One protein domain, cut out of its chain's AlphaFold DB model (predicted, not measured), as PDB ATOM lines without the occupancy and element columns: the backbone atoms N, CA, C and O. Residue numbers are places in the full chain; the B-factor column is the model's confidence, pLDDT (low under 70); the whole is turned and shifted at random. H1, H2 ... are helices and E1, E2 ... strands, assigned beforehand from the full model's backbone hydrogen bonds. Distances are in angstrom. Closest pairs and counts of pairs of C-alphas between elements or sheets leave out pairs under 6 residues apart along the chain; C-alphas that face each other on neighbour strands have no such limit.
ATOM      1  N   ASN A 156     132.261 157.494 124.407       95.94
ATOM      2  CA  ASN A 156     133.038 158.046 125.526       95.94
ATOM      3  C   ASN A 156     134.382 158.651 125.082       95.94
ATOM      4  O   ASN A 156     134.846 159.618 125.683       95.94
ATOM      5  N   GLN A 157     134.974 158.124 124.005       96.38
ATOM      6  CA  GLN A 157     136.217 158.636 123.431       96.38
ATOM      7  C   GLN A 157     136.086 160.089 122.947       96.38
ATOM      8  O   GLN A 157     136.949 160.909 123.257       96.38
ATOM      9  N   VAL A 158     135.006 160.446 122.241       97.56
ATOM     10  CA  VAL A 158     134.814 161.834 121.789       97.56
ATOM     11  C   VAL A 158     134.433 162.754 122.944       97.56
ATOM     12  O   VAL A 158     134.923 163.879 123.009       97.56
ATOM     13  N   LYS A 159     133.660 162.270 123.927       97.06
ATOM     14  CA  LYS A 159     133.386 163.031 125.162       97.06
ATOM     15  C   LYS A 159     134.673 163.389 125.896       97.06
ATOM     16  O   LYS A 159     134.800 164.499 126.406       97.06
ATOM     17  N   GLU A 160     135.640 162.479 125.909       96.62
ATOM     18  CA  GLU A 160     136.959 162.723 126.483       96.62
ATOM     19  C   GLU A 160     137.760 163.769 125.691       96.62
ATOM     20  O   GLU A 160     138.319 164.693 126.282       96.62
ATOM     21  N   PHE A 161     137.735 163.725 124.356       98.25
ATOM     22  CA  PHE A 161     138.327 164.784 123.529       98.25
ATOM     23  C   PHE A 161     137.666 166.146 123.744       98.25
ATOM     24  O   PHE A 161     138.357 167.163 123.805       98.25
ATOM     25  N   ILE A 162     136.349 166.183 123.946       98.00
ATOM     26  CA  ILE A 162     135.636 167.417 124.284       98.00
ATOM     27  C   ILE A 162     136.129 167.975 125.628       98.00
ATOM     28  O   ILE A 162     136.367 169.180 125.729       98.00
ATOM     29  N   ARG A 163     136.332 167.135 126.656       96.19
ATOM     30  CA  ARG A 163     136.882 167.584 127.951       96.19
ATOM     31  C   ARG A 163     138.281 168.179 127.798       96.19
ATOM     32  O   ARG A 163     138.524 169.272 128.303       96.19
ATOM     33  N   ARG A 164     139.168 167.523 127.041       97.19
ATOM     34  CA  ARG A 164     140.525 168.024 126.738       97.19
ATOM     35  C   ARG A 164     140.483 169.366 126.009       97.19
ATOM     36  O   ARG A 164     141.153 170.311 126.416       97.19
ATOM     37  N   ALA A 165     139.625 169.495 124.995       97.62
ATOM     38  CA  ALA A 165     139.428 170.756 124.284       97.62
ATOM     39  C   ALA A 165     138.934 171.870 125.223       97.62
ATOM     40  O   ALA A 165     139.446 172.987 125.190       97.62
ATOM     41  N   LYS A 166     137.970 171.581 126.104       95.12
ATOM     42  CA  LYS A 166     137.466 172.556 127.083       95.12
ATOM     43  C   LYS A 166     138.532 172.972 128.095       95.12
ATOM     44  O   LYS A 166     138.629 174.167 128.377       95.12
ATOM     45  N   ALA A 167     139.343 172.035 128.591       93.75
ATOM     46  CA  ALA A 167     140.469 172.326 129.479       93.75
ATOM     47  C   ALA A 167     141.494 173.244 128.791       93.75
ATOM     48  O   ALA A 167     141.852 174.292 129.334       93.75
ATOM     49  N   TRP A 168     141.871 172.928 127.544       95.19
ATOM     50  CA  TRP A 168     142.760 173.763 126.728       95.19
ATOM     51  C   TRP A 168     142.193 175.178 126.559       95.19
ATOM     52  O   TRP A 168     142.875 176.170 126.822       95.19
ATOM     53  N   ARG A 169     140.913 175.277 126.193       93.44
ATOM     54  CA  ARG A 169     140.193 176.542 126.016       93.44
ATOM     55  C   ARG A 169     140.165 177.355 127.309       93.44
ATOM     56  O   ARG A 169     140.401 178.561 127.273       93.44
ATOM     57  N   ASN A 170     139.891 176.721 128.448       90.31
ATOM     58  CA  ASN A 170     139.860 177.385 129.752       90.31
ATOM     59  C   ASN A 170     141.234 177.966 130.125       90.31
ATOM     60  O   ASN A 170     141.289 179.114 130.560       90.31
ATOM     61  N   LYS A 171     142.330 177.237 129.867       89.75
ATOM     62  CA  LYS A 171     143.700 177.736 130.079       89.75
ATOM     63  C   LYS A 171     144.066 178.877 129.129       89.75
ATOM     64  O   LYS A 171     144.679 179.853 129.549       89.75
ATOM     65  N   LYS A 172     143.680 178.789 127.853       89.94
ATOM     66  CA  LYS A 172     144.032 179.792 126.832       89.94
ATOM     67  C   LYS A 172     143.278 181.115 126.969       89.94
ATOM     68  O   LYS A 172     143.860 182.154 126.685       89.94
ATOM     69  N   TRP A 173     142.021 181.091 127.419       87.81
ATOM     70  CA  TRP A 173     141.149 182.276 127.506       87.81
ATOM     71  C   TRP A 173     140.945 182.817 128.923       87.81
ATOM     72  O   TRP A 173     139.946 183.492 129.176       87.81
ATOM     73  N   ALA A 174     141.854 182.553 129.862       80.50
ATOM     74  CA  ALA A 174     141.780 183.147 131.197       80.50
ATOM     75  C   ALA A 174     141.719 184.690 131.095       80.50
ATOM     76  O   ALA A 174     142.711 185.341 130.778       80.50
ATOM     77  N   GLY A 175     140.523 185.262 131.287       68.94
ATOM     78  CA  GLY A 175     140.256 186.704 131.218       68.94
ATOM     79  C   GLY A 175     140.104 187.324 129.819       68.94
ATOM     80  O   GLY A 175     139.961 188.542 129.742       68.94
ATOM     81  N   GLN A 176     140.094 186.550 128.728       71.69
ATOM     82  CA  GLN A 176     140.113 187.092 127.355       71.69
ATOM     83  C   GLN A 176     138.755 187.012 126.633       71.69
ATOM     84  O   GLN A 176     138.049 186.008 126.719       71.69
ATOM     85  N   ALA A 177     138.436 188.046 125.844       72.94
ATOM     86  CA  ALA A 177     137.252 188.090 124.980       72.94
ATOM     87  C   ALA A 177     137.359 187.136 123.769       72.94
ATOM     88  O   ALA A 177     138.440 186.659 123.409       72.94
ATOM     89  N   GLY A 178     136.231 186.866 123.104       77.69
ATOM     90  CA  GLY A 178     136.191 185.951 121.951       77.69
ATOM     91  C   GLY A 178     136.425 184.482 122.328       77.69
ATOM     92  O   GLY A 178     136.871 183.686 121.506       77.69
ATOM     93  N   LYS A 179     136.161 184.122 123.590       88.69
ATOM     94  CA  LYS A 179     136.214 182.744 124.091       88.69
ATOM     95  C   LYS A 179     135.121 181.911 123.403       88.69
ATOM     96  O   LYS A 179     133.948 182.285 123.533       88.69
ATOM     97  N   PRO A 180     135.440 180.795 122.717       92.31
ATOM     98  CA  PRO A 180     134.403 179.908 122.207       92.31
ATOM     99  C   PRO A 180     133.642 179.289 123.379       92.31
ATOM    100  O   PRO A 180     134.244 178.850 124.369       92.31
ATOM    101  N   LYS A 181     132.313 179.292 123.283       91.69
ATOM    102  CA  LYS A 181     131.403 178.702 124.264       91.69
ATOM    103  C   LYS A 181     131.601 177.189 124.331       91.69
ATOM    104  O   LYS A 181     132.089 176.560 123.387       91.69
ATOM    105  N   SER A 182     131.260 176.606 125.478       92.50
ATOM    106  CA  SER A 182     131.493 175.181 125.737       92.50
ATOM    107  C   SER A 182     130.734 174.316 124.734       92.50
ATOM    108  O   SER A 182     131.269 173.307 124.267       92.50
ATOM    109  N   TYR A 183     129.521 174.736 124.371       94.19
ATOM    110  CA  TYR A 183     128.685 174.016 123.424       94.19
ATOM    111  C   TYR A 183     129.232 174.034 121.986       94.19
ATOM    112  O   TYR A 183     129.446 172.963 121.418       94.19
ATOM    113  N   LEU A 184     129.594 175.207 121.440       96.06
ATOM    114  CA  LEU A 184     130.222 175.317 120.110       96.06
ATOM    115  C   LEU A 184     131.463 174.426 119.992       96.06
ATOM    116  O   LEU A 184     131.606 173.674 119.029       96.06
ATOM    117  N   LEU A 185     132.357 174.489 120.984       97.06
ATOM    118  CA  LEU A 185     133.580 173.690 120.969       97.06
ATOM    119  C   LEU A 185     133.275 172.186 120.980       97.06
ATOM    120  O   LEU A 185     133.942 171.425 120.285       97.06
ATOM    121  N   SER A 186     132.250 171.765 121.727       97.81
ATOM    122  CA  SER A 186     131.820 170.362 121.779       97.81
ATOM    123  C   SER A 186     131.338 169.870 120.411       97.81
ATOM    124  O   SER A 186     131.725 168.787 119.979       97.81
ATOM    125  N   VAL A 187     130.555 170.691 119.703       98.38
ATOM    126  CA  VAL A 187     130.031 170.393 118.360       98.38
ATOM    127  C   VAL A 187     131.148 170.337 117.308       98.38
ATOM    128  O   VAL A 187     131.177 169.416 116.490       98.38
ATOM    129  N   ILE A 188     132.114 171.262 117.355       98.62
ATOM    130  CA  ILE A 188     133.283 171.243 116.455       98.62
ATOM    131  C   ILE A 188     134.125 169.984 116.679       98.62
ATOM    132  O   ILE A 188     134.491 169.317 115.712       98.62
ATOM    133  N   VAL A 189     134.428 169.647 117.938       98.75
ATOM    134  CA  VAL A 189     135.222 168.455 118.273       98.75
ATOM    135  C   VAL A 189     134.498 167.182 117.846       98.75
ATOM    136  O   VAL A 189     135.144 166.281 117.315       98.75
ATOM    137  N   LEU A 190     133.173 167.115 118.009       98.62
ATOM    138  CA  LEU A 190     132.390 165.980 117.535       98.62
ATOM    139  C   LEU A 190     132.497 165.814 116.017       98.62
ATOM    140  O   LEU A 190     132.874 164.742 115.550       98.62
ATOM    141  N   ARG A 191     132.257 166.879 115.242       98.62
ATOM    142  CA  ARG A 191     132.381 166.800 113.780       98.62
ATOM    143  C   ARG A 191     133.800 166.439 113.340       98.62
ATOM    144  O   ARG A 191     133.983 165.675 112.393       98.62
ATOM    145  N   ALA A 192     134.809 166.992 114.007       98.62
ATOM    146  CA  ALA A 192     136.205 166.670 113.744       98.62
ATOM    147  C   ALA A 192     136.507 165.189 114.009       98.62
ATOM    148  O   ALA A 192     137.187 164.542 113.214       98.62
ATOM    149  N   TYR A 193     135.962 164.643 115.096       98.62
ATOM    150  CA  TYR A 193     136.096 163.238 115.450       98.62
ATOM    151  C   TYR A 193     135.426 162.324 114.423       98.62
ATOM    152  O   TYR A 193     136.047 161.359 113.994       98.62
ATOM    153  N   GLU A 194     134.210 162.643 113.969       98.06
ATOM    154  CA  GLU A 194     133.517 161.895 112.909       98.06
ATOM    155  C   GLU A 194     134.344 161.852 111.612       98.06
ATOM    156  O   GLU A 194     134.541 160.787 111.025       98.06
ATOM    157  N   ARG A 195     134.892 163.003 111.187       97.81
ATOM    158  CA  ARG A 195     135.763 163.095 110.001       97.81
ATOM    159  C   ARG A 195     137.052 162.298 110.163       97.81
ATOM    160  O   ARG A 195     137.499 161.668 109.208       97.81
ATOM    161  N   ALA A 196     137.647 162.326 111.353       97.69
ATOM    162  CA  ALA A 196     138.845 161.559 111.662       97.69
ATOM    163  C   ALA A 196     138.555 160.049 111.669       97.69
ATOM    164  O   ALA A 196     139.276 159.298 111.021       97.69
ATOM    165  N   LYS A 197     137.460 159.620 112.313       95.50
ATOM    166  CA  LYS A 197     136.993 158.226 112.336       95.50
ATOM    167  C   LYS A 197     136.733 157.673 110.939       95.50
ATOM    168  O   LYS A 197     137.132 156.549 110.659       95.50
ATOM    169  N   GLY A 198     136.153 158.470 110.041       92.81
ATOM    170  CA  GLY A 198     135.957 158.082 108.639       92.81
ATOM    171  C   GLY A 198     137.254 157.779 107.873       92.81
ATOM    172  O   GLY A 198     137.202 157.119 106.839       92.81
ATOM    173  N   LYS A 199     138.417 158.224 108.376       90.31
ATOM    174  CA  LYS A 199     139.752 157.938 107.818       90.31
ATOM    175  C   LYS A 199     140.482 156.795 108.540       90.31
ATOM    176  O   LYS A 199     141.568 156.415 108.110       90.31
ATOM    177  N   GLY A 200     139.909 156.261 109.619       89.75
ATOM    178  CA  GLY A 200     140.478 155.188 110.435       89.75
ATOM    179  C   GLY A 200     140.799 155.592 111.880       89.75
ATOM    180  O   GLY A 200     140.822 156.764 112.254       89.75
ATOM    181  N   ASP A 201     141.068 154.577 112.703       87.75
ATOM    182  CA  ASP A 201     141.197 154.715 114.162       87.75
ATOM    183  C   ASP A 201     142.624 154.988 114.650       87.75
ATOM    184  O   ASP A 201     142.832 155.445 115.780       87.75
ATOM    185  N   THR A 202     143.622 154.734 113.809       90.69
ATOM    186  CA  THR A 202     145.026 154.963 114.146       90.69
ATOM    187  C   THR A 202     145.268 156.457 114.368       90.69
ATOM    188  O   THR A 202     144.897 157.284 113.539       90.69
ATOM    189  N   TYR A 203     145.889 156.819 115.497       93.19
ATOM    190  CA  TYR A 203     146.151 158.213 115.889       93.19
ATOM    191  C   TYR A 203     144.895 159.098 115.976       93.19
ATOM    192  O   TYR A 203     144.965 160.306 115.747       93.19
ATOM    193  N   ILE A 204     143.744 158.526 116.352       97.25
ATOM    194  CA  ILE A 204     142.455 159.233 116.340       97.25
ATOM    195  C   ILE A 204     142.462 160.582 117.081       97.25
ATOM    196  O   ILE A 204     141.851 161.532 116.602       97.25
ATOM    197  N   ALA A 205     143.192 160.722 118.193       97.62
ATOM    198  CA  ALA A 205     143.319 161.995 118.913       97.62
ATOM    199  C   ALA A 205     144.067 163.072 118.101       97.62
ATOM    200  O   ALA A 205     143.640 164.229 118.044       97.62
ATOM    201  N   TRP A 206     145.162 162.692 117.439       97.56
ATOM    202  CA  TRP A 206     145.939 163.588 116.582       97.56
ATOM    203  C   TRP A 206     145.145 163.963 115.324       97.56
ATOM    204  O   TRP A 206     145.021 165.145 115.007       97.56
ATOM    205  N   ASN A 207     144.494 162.987 114.681       98.00
ATOM    206  CA  ASN A 207     143.628 163.226 113.522       98.00
ATOM    207  C   ASN A 207     142.449 164.145 113.880       98.00
ATOM    208  O   ASN A 207     142.166 165.099 113.160       98.00
ATOM    209  N   THR A 208     141.805 163.917 115.031       98.62
ATOM    210  CA  THR A 208     140.736 164.795 115.533       98.62
ATOM    211  C   THR A 208     141.271 166.207 115.778       98.62
ATOM    212  O   THR A 208     140.625 167.179 115.405       98.62
ATOM    213  N   THR A 209     142.478 166.348 116.340       98.62
ATOM    214  CA  THR A 209     143.127 167.658 116.535       98.62
ATOM    215  C   THR A 209     143.322 168.391 115.205       98.62
ATOM    216  O   THR A 209     142.994 169.575 115.103       98.62
ATOM    217  N   ALA A 210     143.822 167.699 114.178       98.25
ATOM    218  CA  ALA A 210     144.025 168.265 112.846       98.25
ATOM    219  C   ALA A 210     142.701 168.696 112.185       98.25
ATOM    220  O   ALA A 210     142.627 169.769 111.580       98.25
ATOM    221  N   GLU A 211     141.635 167.910 112.349       98.56
ATOM    222  CA  GLU A 211     140.300 168.251 111.848       98.56
ATOM    223  C   GLU A 211     139.679 169.442 112.593       98.56
ATOM    224  O   GLU A 211     139.097 170.313 111.948       98.56
ATOM    225  N   VAL A 212     139.861 169.561 113.917       98.75
ATOM    226  CA  VAL A 212     139.431 170.759 114.665       98.75
ATOM    227  C   VAL A 212     140.132 172.004 114.124       98.75
ATOM    228  O   VAL A 212     139.463 172.987 113.810       98.75
ATOM    229  N   LYS A 213     141.463 171.960 113.960       98.56
ATOM    230  CA  LYS A 213     142.236 173.075 113.381       98.56
ATOM    231  C   LYS A 213     141.734 173.429 111.984       98.56
ATOM    232  O   LYS A 213     141.525 174.600 111.692       98.56
ATOM    233  N   THR A 214     141.463 172.425 111.152       98.44
ATOM    234  CA  THR A 214     140.924 172.624 109.800       98.44
ATOM    235  C   THR A 214     139.558 173.305 109.819       98.44
ATOM    236  O   THR A 214     139.357 174.267 109.082       98.44
ATOM    237  N   ILE A 215     138.625 172.843 110.662       98.50
ATOM    238  CA  ILE A 215     137.288 173.447 110.794       98.50
ATOM    239  C   ILE A 215     137.397 174.897 111.260       98.50
ATOM    240  O   ILE A 215     136.734 175.761 110.694       98.50
ATOM    241  N   VAL A 216     138.232 175.175 112.265       97.88
ATOM    242  CA  VAL A 216     138.376 176.528 112.814       97.88
ATOM    243  C   VAL A 216     139.059 177.459 111.814       97.88
ATOM    244  O   VAL A 216     138.536 178.536 111.575       97.88
ATOM    245  N   HIS A 217     140.151 177.062 111.155       97.88
ATOM    246  CA  HIS A 217     140.797 177.892 110.121       97.88
ATOM    247  C   HIS A 217     139.893 178.147 108.911       97.88
ATOM    248  O   HIS A 217     139.956 179.208 108.298       97.88
ATOM    249  N   ARG A 218     139.025 177.190 108.568       97.06
ATOM    250  CA  ARG A 218     138.075 177.295 107.449       97.06
ATOM    251  C   ARG A 218     136.657 177.627 107.909       97.06
ATOM    252  O   ARG A 218     135.698 177.309 107.211       97.06
ATOM    253  N   HIS A 219     136.495 178.269 109.069       95.69
ATOM    254  CA  HIS A 219     135.171 178.479 109.658       95.69
ATOM    255  C   HIS A 219     134.224 179.274 108.745       95.69
ATOM    256  O   HIS A 219     133.018 179.077 108.813       95.69
ATOM    257  N   GLN A 220     134.747 180.157 107.883       95.38
ATOM    258  CA  GLN A 220     133.952 180.970 106.950       95.38
ATOM    259  C   GLN A 220     133.256 180.137 105.863       95.38
ATOM    260  O   GLN A 220     132.240 180.564 105.323       95.38
ATOM    261  N   SER A 221     133.769 178.941 105.567       96.06
ATOM    262  CA  SER A 221     133.162 177.977 104.643       96.06
ATOM    263  C   SER A 221     132.592 176.751 105.362       96.06
ATOM    264  O   SER A 221     132.305 175.738 104.724       96.06
ATOM    265  N   ALA A 222     132.429 176.818 106.689       96.50
ATOM    266  CA  ALA A 222     131.874 175.715 107.459       96.50
ATOM    267  C   ALA A 222     130.431 175.415 107.033       96.50
ATOM    268  O   ALA A 222     129.607 176.319 106.885       96.50
ATOM    269  N   ASP A 223     130.140 174.127 106.886       97.25
ATOM    270  CA  ASP A 223     128.797 173.605 106.684       97.25
ATOM    271  C   ASP A 223     128.620 172.325 107.506       97.25
ATOM    272  O   ASP A 223     128.985 171.226 107.087       97.25
ATOM    273  N   ILE A 224     128.190 172.499 108.752       98.12
ATOM    274  CA  ILE A 224     128.146 171.460 109.775       98.12
ATOM    275  C   ILE A 224     126.753 171.463 110.400       98.12
ATOM    276  O   ILE A 224     126.344 172.455 110.999       98.12
ATOM    277  N   TYR A 225     126.040 170.348 110.268       97.56
ATOM    278  CA  TYR A 225     124.735 170.099 110.880       97.56
ATOM    279  C   TYR A 225     124.445 168.593 110.894       97.56
ATOM    280  O   TYR A 225     125.088 167.815 110.182       97.56
ATOM    281  N   TRP A 226     123.485 168.181 111.712       97.81
ATOM    282  CA  TRP A 226     122.995 166.805 111.792       97.81
ATOM    283  C   TRP A 226     121.491 166.826 111.567       97.81
ATOM    284  O   TRP A 226     120.834 167.793 111.946       97.81
ATOM    285  N   GLU A 227     120.954 165.766 110.969       96.06
ATOM    286  CA  GLU A 227     119.516 165.636 110.723       96.06
ATOM    287  C   GLU A 227     118.853 164.600 111.649       96.06
ATOM    288  O   GLU A 227     117.981 163.842 111.237       96.06
ATOM    289  N   GLU A 228     119.307 164.550 112.907       95.75
ATOM    290  CA  GLU A 228     118.827 163.597 113.920       95.75
ATOM    291  C   GLU A 228     117.464 164.022 114.486       95.75
ATOM    292  O   GLU A 228     116.484 163.284 114.432       95.75
ATOM    293  N   TYR A 229     117.376 165.252 115.005       96.88
ATOM    294  CA  TYR A 229     116.152 165.756 115.638       96.88
ATOM    295  C   TYR A 229     115.265 166.562 114.693       96.88
ATOM    296  O   TYR A 229     114.097 166.786 115.013       96.88
ATOM    297  N   TYR A 230     115.807 167.002 113.557       96.19
ATOM    298  CA  TYR A 230     115.128 167.759 112.509       96.19
ATOM    299  C   TYR A 230     115.691 167.375 111.143       96.19
ATOM    300  O   TYR A 230     116.837 166.963 111.048       96.19
ATOM    301  N   ARG A 231     114.933 167.603 110.069       95.62
ATOM    302  CA  ARG A 231     115.474 167.632 108.703       95.62
ATOM    303  C   ARG A 231     115.352 169.040 108.154       95.62
ATOM    304  O   ARG A 231     114.325 169.690 108.354       95.62
ATOM    305  N   LYS A 232     116.372 169.517 107.441       92.56
ATOM    306  CA  LYS A 232     116.409 170.867 106.857       92.56
ATOM    307  C   LYS A 232     115.172 171.144 106.004       92.56
ATOM    308  O   LYS A 232     114.608 172.233 106.068       92.56
ATOM    309  N   GLN A 233     114.754 170.151 105.222       93.81
ATOM    310  CA  GLN A 233     113.584 170.231 104.344       93.81
ATOM    311  C   GLN A 233     112.255 170.404 105.095       93.81
ATOM    312  O   GLN A 233     111.338 171.013 104.553       93.81
ATOM    313  N   ASP A 234     112.159 169.917 106.336       94.62
ATOM    314  CA  ASP A 234     110.927 169.977 107.131       94.62
ATOM    315  C   ASP A 234     110.789 171.354 107.821       94.62
ATOM    316  O   ASP A 234     109.681 171.828 108.085       94.62
ATOM    317  N   TYR A 235     111.918 172.035 108.071       93.62
ATOM    318  CA  TYR A 235     111.976 173.314 108.790       93.62
ATOM    319  C   TYR A 235     112.836 174.379 108.083       93.62
ATOM    320  O   TYR A 235     113.754 174.948 108.691       93.62
ATOM    321  N   PRO A 236     112.561 174.697 106.804       91.69
ATOM    322  CA  PRO A 236     113.412 175.579 106.014       91.69
ATOM    323  C   PRO A 236     113.489 176.996 106.592       91.69
ATOM    324  O   PRO A 236     114.512 177.644 106.436       91.69
ATOM    325  N   SER A 237     112.458 177.478 107.297       90.69
ATOM    326  CA  SER A 237     112.463 178.825 107.896       90.69
ATOM    327  C   SER A 237     113.261 178.930 109.202       90.69
ATOM    328  O   SER A 237     113.536 180.039 109.673       90.69
ATOM    329  N   LEU A 238     113.577 177.792 109.829       92.25
ATOM    330  CA  LEU A 238     114.420 177.738 111.022       92.25
ATOM    331  C   LEU A 238     115.886 177.628 110.626       92.25
ATOM    332  O   LEU A 238     116.730 178.260 111.248       92.25
ATOM    333  N   PHE A 239     116.170 176.855 109.580       93.44
ATOM    334  CA  PHE A 239     117.528 176.529 109.181       93.44
ATOM    335  C   PHE A 239     118.265 177.730 108.548       93.44
ATOM    336  O   PHE A 239     117.687 178.425 107.704       93.44
ATOM    337  N   PRO A 240     119.552 177.965 108.871       91.69
ATOM    338  CA  PRO A 240     120.343 179.019 108.239       91.69
ATOM    339  C   PRO A 240     120.453 178.837 106.719       91.69
ATOM    340  O   PRO A 240     120.902 177.800 106.217       91.69
ATOM    341  N   GLN A 241     120.059 179.867 105.965       90.06
ATOM    342  CA  GLN A 241     120.005 179.802 104.498       90.06
ATOM    343  C   GLN A 241     121.385 179.901 103.837       90.06
ATOM    344  O   GLN A 241     121.584 179.365 102.748       90.06
ATOM    345  N   TYR A 242     122.351 180.521 104.514       90.62
ATOM    346  CA  TYR A 242     123.677 180.811 103.973       90.62
ATOM    347  C   TYR A 242     124.780 180.252 104.871       90.62
ATOM    348  O   TYR A 242     124.594 180.081 106.074       90.62
ATOM    349  N   THR A 243     125.928 179.946 104.269       92.12
ATOM    350  CA  THR A 243     127.166 179.648 104.997       92.12
ATOM    351  C   THR A 243     127.791 180.930 105.539       92.12
ATOM    352  O   THR A 243     127.655 181.975 104.897       92.12
ATOM    353  N   PRO A 244     128.534 180.861 106.654       95.69
ATOM    354  CA  PRO A 244     128.910 179.658 107.413       95.69
ATOM    355  C   PRO A 244     127.810 179.092 108.326       95.69
ATOM    356  O   PRO A 244     127.082 179.821 108.996       95.69
ATOM    357  N   ARG A 245     127.720 177.758 108.380       95.69
ATOM    358  CA  ARG A 245     126.753 177.011 109.193       95.69
ATOM    359  C   ARG A 245     127.472 176.065 110.142       95.69
ATOM    360  O   ARG A 245     128.172 175.152 109.710       95.69
ATOM    361  N   ILE A 246     127.260 176.264 111.436       97.56
ATOM    362  CA  ILE A 246     127.532 175.266 112.473       97.56
ATOM    363  C   ILE A 246     126.246 175.167 113.281       97.56
ATOM    364  O   ILE A 246     126.082 175.850 114.284       97.56
ATOM    365  N   VAL A 247     125.284 174.402 112.775       96.94
ATOM    366  CA  VAL A 247     123.932 174.358 113.335       96.94
ATOM    367  C   VAL A 247     123.897 173.380 114.497       96.94
ATOM    368  O   VAL A 247     124.454 172.282 114.427       96.94
ATOM    369  N   ASP A 248     123.242 173.794 115.573       96.94
ATOM    370  CA  ASP A 248     122.962 172.951 116.726       96.94
ATOM    371  C   ASP A 248     122.245 171.653 116.283       96.94
ATOM    372  O   ASP A 248     121.248 171.722 115.555       96.94
ATOM    373  N   PRO A 249     122.732 170.465 116.687       97.19
ATOM    374  CA  PRO A 249     122.161 169.173 116.293       97.19
ATOM    375  C   PRO A 249     120.721 168.949 116.782       97.19
ATOM    376  O   PRO A 249     120.013 168.105 116.237       97.19
ATOM    377  N   ALA A 250     120.271 169.709 117.779       96.56
ATOM    378  CA  ALA A 250     118.937 169.634 118.359       96.56
ATOM    379  C   ALA A 250     118.202 170.987 118.353       96.56
ATOM    380  O   ALA A 250     117.177 171.133 119.010       96.56
ATOM    381  N   ASN A 251     118.686 171.997 117.628       95.19
ATOM    382  CA  ASN A 251     117.952 173.246 117.437       95.19
ATOM    383  C   ASN A 251     118.249 173.837 116.048       95.19
ATOM    384  O   ASN A 251     119.242 174.546 115.883       95.19
ATOM    385  N   PRO A 252     117.377 173.625 115.046       95.19
ATOM    386  CA  PRO A 252     117.643 174.075 113.681       95.19
ATOM    387  C   PRO A 252     117.732 175.599 113.543       95.19
ATOM    388  O   PRO A 252     118.274 176.071 112.552       95.19
ATOM    389  N   SER A 253     117.223 176.366 114.518       92.38
ATOM    390  CA  SER A 253     117.295 177.835 114.532       92.38
ATOM    391  C   SER A 253     118.545 178.414 115.196       92.38
ATOM    392  O   SER A 253     118.725 179.630 115.187       92.38
ATOM    393  N   ASN A 254     119.412 177.574 115.766       92.75
ATOM    394  CA  ASN A 254     120.609 178.025 116.466       92.75
ATOM    395  C   ASN A 254     121.866 177.765 115.624       92.75
ATOM    396  O   ASN A 254     122.427 176.666 115.635       92.75
ATOM    397  N   ASN A 255     122.323 178.793 114.904       93.88
ATOM    398  CA  ASN A 255     123.622 178.770 114.236       93.88
ATOM    399  C   ASN A 255     124.732 179.100 115.243       93.88
ATOM    400  O   ASN A 255     125.001 180.263 115.544       93.88
ATOM    401  N   LEU A 256     125.429 178.076 115.731       94.50
ATOM    402  CA  LEU A 256     126.548 178.218 116.663       94.50
ATOM    403  C   LEU A 256     127.734 178.964 116.046       94.50
ATOM    404  O   LEU A 256     128.591 179.444 116.789       94.50
ATOM    405  N   HIS A 257     127.792 179.098 114.715       93.94
ATOM    406  CA  HIS A 257     128.771 179.984 114.086       93.94
ATOM    407  C   HIS A 257     128.617 181.436 114.568       93.94
ATOM    408  O   HIS A 257     129.611 182.107 114.858       93.94
ATOM    409  N   GLU A 258     127.372 181.871 114.750       88.94
ATOM    410  CA  GLU A 258     127.004 183.215 115.189       88.94
ATOM    411  C   GLU A 258     126.939 183.305 116.721       88.94
ATOM    412  O   GLU A 258     127.518 184.210 117.327       88.94
ATOM    413  N   THR A 259     126.280 182.339 117.369       88.06
ATOM    414  CA  THR A 259     125.953 182.385 118.809       88.06
ATOM    415  C   THR A 259     127.045 181.806 119.715       88.06
ATOM    416  O   THR A 259     127.066 182.056 120.926       88.06
ATOM    417  N   GLY A 260     127.970 181.029 119.146       89.94
ATOM    418  CA  GLY A 260     128.910 180.183 119.877       89.94
ATOM    419  C   GLY A 260     130.223 180.844 120.296       89.94
ATOM    420  O   GLY A 260     131.015 180.215 120.999       89.94
ATOM    421  N   ILE A 261     130.479 182.094 119.910       87.31
ATOM    422  CA  ILE A 261     131.646 182.872 120.357       87.31
ATOM    423  C   ILE A 261     131.183 183.938 121.347       87.31
ATOM    424  O   ILE A 261     130.179 184.593 121.108       87.31
ATOM    425  N   SER A 262     131.898 184.142 122.452       79.19
ATOM    426  CA  SER A 262     131.538 185.172 123.441       79.19
ATOM    427  C   SER A 262     131.759 186.603 122.912       79.19
ATOM    428  O   SER A 262     132.630 186.832 122.071       79.19
ATOM    429  N   GLY A 263     130.981 187.564 123.427       63.50
ATOM    430  CA  GLY A 263     131.027 188.993 123.081       63.50
ATOM    431  C   GLY A 263     132.311 189.754 123.481       63.50
ATOM    432  O   GLY A 263     133.258 189.160 123.999       63.50
ATOM    433  N   PRO A 264     132.365 191.083 123.222       49.16
ATOM    434  CA  PRO A 264     133.501 191.959 123.553       49.16
ATOM    435  C   PRO A 264     133.722 192.135 125.057       49.16
ATOM    436  O   PRO A 264     134.854 192.295 125.507       49.16
ATOM    437  N   SER A 265     132.642 192.124 125.831       47.97
ATOM    438  CA  SER A 265     132.691 192.045 127.279       47.97
ATOM    439  C   SER A 265     132.814 190.576 127.680       47.97
ATOM    440  O   SER A 265     132.162 189.708 127.107       47.97
ATOM    441  N   ASN A 266     133.581 190.289 128.735       44.75
ATOM    442  CA  ASN A 266     133.495 189.024 129.477       44.75
ATOM    443  C   ASN A 266     132.111 188.847 130.149       44.75
ATOM    444  O   ASN A 266     132.012 188.175 131.180       44.75
ATOM    445  N   THR A 267     131.034 189.460 129.629       41.34
ATOM    446  CA  THR A 267     129.685 189.121 130.058       41.34
ATOM    447  C   THR A 267     129.539 187.629 129.835       41.34
ATOM    448  O   THR A 267     129.757 187.110 128.739       41.34
ATOM    449  N   LYS A 268     129.275 186.931 130.938       44.00
ATOM    450  CA  LYS A 268     129.095 185.487 131.013       44.00
ATOM    451  C   LYS A 268     127.810 185.138 130.259       44.00
ATOM    452  O   LYS A 268     126.786 184.867 130.875       44.00
ATOM    453  N   ALA A 269     127.837 185.245 128.935       43.97
ATOM    454  CA  ALA A 269     126.779 184.769 128.074       43.97
ATOM    455  C   ALA A 269     126.835 183.247 128.154       43.97
ATOM    456  O   ALA A 269     127.806 182.630 127.712       43.97
ATOM    457  N   ASN A 270     125.817 182.664 128.776       54.00
ATOM    458  CA  ASN A 270     125.657 181.219 128.895       54.00
ATOM    459  C   ASN A 270     125.659 180.581 127.499       54.00
ATOM    460  O   ASN A 270     125.560 181.278 126.477       54.00
ATOM    461  N   ASP A 271     125.707 179.249 127.437       55.31
ATOM    462  CA  ASP A 271     125.609 178.514 126.167       55.31
ATOM    463  C   ASP A 271     124.330 178.888 125.366       55.31
ATOM    464  O   ASP A 271     124.296 178.712 124.153       55.31
ATOM    465  N   TYR A 272     123.341 179.520 126.018       55.09
ATOM    466  CA  TYR A 272     122.059 179.978 125.464       55.09
ATOM    467  C   TYR A 272     121.937 181.504 125.234       55.09
ATOM    468  O   TYR A 272     120.853 181.989 124.927       55.09
ATOM    469  N   GLY A 273     123.010 182.281 125.437       57.56
ATOM    470  CA  GLY A 273     123.035 183.741 125.225       57.56
ATOM    471  C   GLY A 273     123.413 184.169 123.795       57.56
ATOM    472  O   GLY A 273     123.875 183.344 123.008       57.56
ATOM    473  N   GLU A 274     123.328 185.469 123.477       58.16
ATOM    474  CA  GLU A 274     123.838 186.023 122.208       58.16
ATOM    475  C   GLU A 274     125.358 185.785 122.067       58.16
ATOM    476  O   GLU A 274     126.075 185.565 123.056       58.16
ATOM    477  N   GLY A 275     125.847 185.759 120.826       61.81
ATOM    478  CA  GLY A 275     127.264 185.597 120.498       61.81
ATOM    479  C   GLY A 275     127.924 186.898 120.035       61.81
ATOM    480  O   GLY A 275     127.265 187.896 119.776       61.81
ATOM    481  N   GLY A 276     129.253 186.889 119.947       63.81
ATOM    482  CA  GLY A 276     130.082 188.023 119.539       63.81
ATOM    483  C   GLY A 276     130.732 187.896 118.164       63.81
ATOM    484  O   GLY A 276     131.371 188.849 117.731       63.81
ATOM    485  N   GLY A 277     130.658 186.729 117.512       63.34
ATOM    486  CA  GLY A 277     131.193 186.503 116.158       63.34
ATOM    487  C   GLY A 277     132.709 186.696 115.966       63.34
ATOM    488  O   GLY A 277     133.190 186.626 114.838       63.34
ATOM    489  N   ARG A 278     133.494 186.923 117.030       76.19
ATOM    490  CA  ARG A 278     134.945 187.202 116.960       76.19
ATOM    491  C   ARG A 278     135.784 185.925 116.858       76.19
ATOM    492  O   ARG A 278     136.476 185.548 117.805       76.19
ATOM    493  N   TRP A 279     135.705 185.260 115.710       90.12
ATOM    494  CA  TRP A 279     136.437 184.021 115.427       90.12
ATOM    495  C   TRP A 279     137.963 184.185 115.419       90.12
ATOM    496  O   TRP A 279     138.657 183.218 115.720       90.12
ATOM    497  N   ASP A 280     138.490 185.390 115.181       88.81
ATOM    498  CA  ASP A 280     139.934 185.661 115.062       88.81
ATOM    499  C   ASP A 280     140.756 185.153 116.251       88.81
ATOM    500  O   ASP A 280     141.809 184.544 116.073       88.81
ATOM    501  N   ASN A 281     140.265 185.341 117.482       88.50
ATOM    502  CA  ASN A 281     140.955 184.829 118.670       88.50
ATOM    503  C   ASN A 281     140.945 183.298 118.709       88.50
ATOM    504  O   ASN A 281     141.924 182.685 119.136       88.50
ATOM    505  N   PHE A 282     139.852 182.671 118.265       92.62
ATOM    506  CA  PHE A 282     139.767 181.216 118.201       92.62
ATOM    507  C   PHE A 282     140.736 180.668 117.152       92.62
ATOM    508  O   PHE A 282     141.547 179.803 117.477       92.62
ATOM    509  N   VAL A 283     140.734 181.248 115.952       94.62
ATOM    510  CA  VAL A 283     141.683 180.939 114.872       94.62
ATOM    511  C   VAL A 283     143.126 181.100 115.346       94.62
ATOM    512  O   VAL A 283     143.923 180.179 115.216       94.62
ATOM    513  N   ARG A 284     143.457 182.220 115.996       91.75
ATOM    514  CA  ARG A 284     144.806 182.492 116.506       91.75
ATOM    515  C   ARG A 284     145.294 181.450 117.514       91.75
ATOM    516  O   ARG A 284     146.487 181.165 117.569       91.75
ATOM    517  N   PHE A 285     144.415 180.926 118.367       93.88
ATOM    518  CA  PHE A 285     144.835 180.006 119.426       93.88
ATOM    519  C   PHE A 285     144.741 178.534 119.033       93.88
ATOM    520  O   PHE A 285     145.490 177.738 119.613       93.88
ATOM    521  N   VAL A 286     143.878 178.157 118.078       96.50
ATOM    522  CA  VAL A 286     143.564 176.748 117.767       96.50
ATOM    523  C   VAL A 286     144.791 175.919 117.393       96.50
ATOM    524  O   VAL A 286     144.831 174.730 117.700       96.50
ATOM    525  N   ASP A 287     145.839 176.524 116.836       96.88
ATOM    526  CA  ASP A 287     147.072 175.809 116.484       96.88
ATOM    527  C   ASP A 287     147.790 175.201 117.692       96.88
ATOM    528  O   ASP A 287     148.487 174.193 117.558       96.88
ATOM    529  N   SER A 288     147.549 175.746 118.886       96.44
ATOM    530  CA  SER A 288     148.059 175.208 120.151       96.44
ATOM    531  C   SER A 288     147.192 174.107 120.768       96.44
ATOM    532  O   SER A 288     147.550 173.594 121.829       96.44
ATOM    533  N   LEU A 289     146.049 173.768 120.162       97.88
ATOM    534  CA  LEU A 289     145.235 172.635 120.592       97.88
ATOM    535  C   LEU A 289     145.984 171.329 120.313       97.88
ATOM    536  O   LEU A 289     146.518 171.124 119.218       97.88
ATOM    537  N   ASP A 290     145.962 170.443 121.304       97.31
ATOM    538  CA  ASP A 290     146.512 169.097 121.231       97.31
ATOM    539  C   ASP A 290     145.649 168.150 122.072       97.31
ATOM    540  O   ASP A 290     145.691 168.183 123.301       97.31
ATOM    541  N   LEU A 291     144.831 167.331 121.406       97.81
ATOM    542  CA  LEU A 291     143.949 166.367 122.071       97.81
ATOM    543  C   LEU A 291     144.672 165.077 122.469       97.81
ATOM    544  O   LEU A 291     144.047 164.208 123.080       97.81
ATOM    545  N   THR A 292     145.958 164.916 122.133       96.06
ATOM    546  CA  THR A 292     146.754 163.778 122.619       96.06
ATOM    547  C   THR A 292     147.060 163.921 124.109       96.06
ATOM    548  O   THR A 292     147.048 162.917 124.821       96.06
ATOM    549  N   LYS A 293     147.182 165.164 124.590       94.25
ATOM    550  CA  LYS A 293     147.354 165.509 126.003       94.25
ATOM    551  C   LYS A 293     146.075 165.278 126.797       94.25
ATOM    552  O   LYS A 293     144.982 165.670 126.383       94.25
ATOM    553  N   SER A 294     146.217 164.644 127.951       91.19
ATOM    554  CA  SER A 294     145.169 164.505 128.956       91.19
ATOM    555  C   SER A 294     144.805 165.854 129.585       91.19
ATOM    556  O   SER A 294     145.523 166.844 129.452       91.19
ATOM    557  N   VAL A 295     143.672 165.900 130.292       87.25
ATOM    558  CA  VAL A 295     143.265 167.092 131.056       87.25
ATOM    559  C   VAL A 295     144.334 167.473 132.091       87.25
ATOM    560  O   VAL A 295     144.636 168.655 132.222       87.25
ATOM    561  N   ASP A 296     144.959 166.489 132.744       85.50
ATOM    562  CA  ASP A 296     145.998 166.710 133.760       85.50
ATOM    563  C   ASP A 296     147.280 167.316 133.166       85.50
ATOM    564  O   ASP A 296     147.891 168.175 133.786       85.50
ATOM    565  N   GLU A 297     147.659 166.937 131.940       84.81
ATOM    566  CA  GLU A 297     148.804 167.532 131.223       84.81
ATOM    567  C   GLU A 297     148.516 168.939 130.679       84.81
ATOM    568  O   GLU A 297     149.433 169.680 130.310       84.81
ATOM    569  N   ILE A 298     147.236 169.297 130.548       84.44
ATOM    570  CA  ILE A 298     146.819 170.621 130.093       84.44
ATOM    571  C   ILE A 298     146.832 171.615 131.250       84.44
ATOM    572  O   ILE A 298     147.151 172.777 130.992       84.44
TER     573      ILE A 298
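What this domain is: This is residues 156 to 298 of the 299 residues of the protein "2',5'-oligoadenylate synthetase" of Tedania ignis (UniProt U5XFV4). Three long, steeply crossed helices, H1, H2 and H3, make the core, their centres in a triangle with H2 touching both of the others, and at one side of it, next to H2, the two-strand hairpin of E1 and E2 forms a small lobe with the loop of residues 218 to 244. H5 packs on the last residues of H3, and the short H6 packs on H1; residues 218 to 244 swing out beyond the hairpin and back. The printed part has 143 residues, with six named helices and two named strands in the order H1 H2 H3 E1 E2 H4 H5 H6; the strands are antiparallel and the class is mostly helix. It is compact, with a radius of gyration of the C-alphas of 14.8 A and spans of 44 by 40 by 24 A.

Where its parts are: Find C-alpha 245 at (126.753, 177.011, 109.193), where E1 begins; it runs to residue 248, and E2 follows as residues 251 to 255. H4 is residues 256 to 259. Go back to C-alpha 156 at (133.038, 158.046, 125.526): here H1 begins, residues 156 to 172, 24.4 A long. H2 is residues 182 to 197, 22.3 A, and H3 residues 204 to 217, 19.7 A. H5 is residues 279 to 286, 10.4 A, and H6, residues 295 to 298, ends at C-alpha 298 at (146.819, 170.621, 130.093).

How they stand to each other: Look first at the hairpin of E1 and E2, where N 248 and O 254 are 3.0 A apart, within hydrogen-bond range. Residues 223 to 224 pair with residues 245 to 246 of E1, parallel. From E1 to H4 the closest C-alphas are those of Ile 246 and His 257, 5.1 A apart. H4 and H2 are close but not clearly touching, with the C-alphas of Leu 184 and Leu 256 closest at 5.8 A. H2 touches H3, closest at the C-alphas of Ala 192 and Glu 211, 4.8 A, a steep tilt of 59 degrees, opposite ways. H2 also touches H1, closest at the C-alphas of Ile 162 and Ser 186, 5.4 A, a steep tilt of 49 degrees, opposite ways. H3 touches H5 with residues 212 to 217 alone, closest at the C-alphas of His 217 and Val 283, 5.7 A, a shallow tilt of 28 degrees, opposite ways. H6 touches H1, closest at the C-alphas of Arg 164 and Val 295, 5.2 A. The helix packing is mostly crossed, but only just. Among the pairs that stay apart are H1 and E1. In H1, H2, H3 and H5 every O i to N i+4 pair is within hydrogen-bond range; H4 and H6 are too short for such a pair.

The domain as a whole: The C-alphas of Asp 234 and Glu 297 are the two farthest apart, at 45.0 A. The printed part has no cut. The links H3 to E1 and H4 to H5 are long, with 27 and 19 residues. The mean pLDDT of the printed part is 89.4; look for values under 70 at residue 175 and residues 263 to 277.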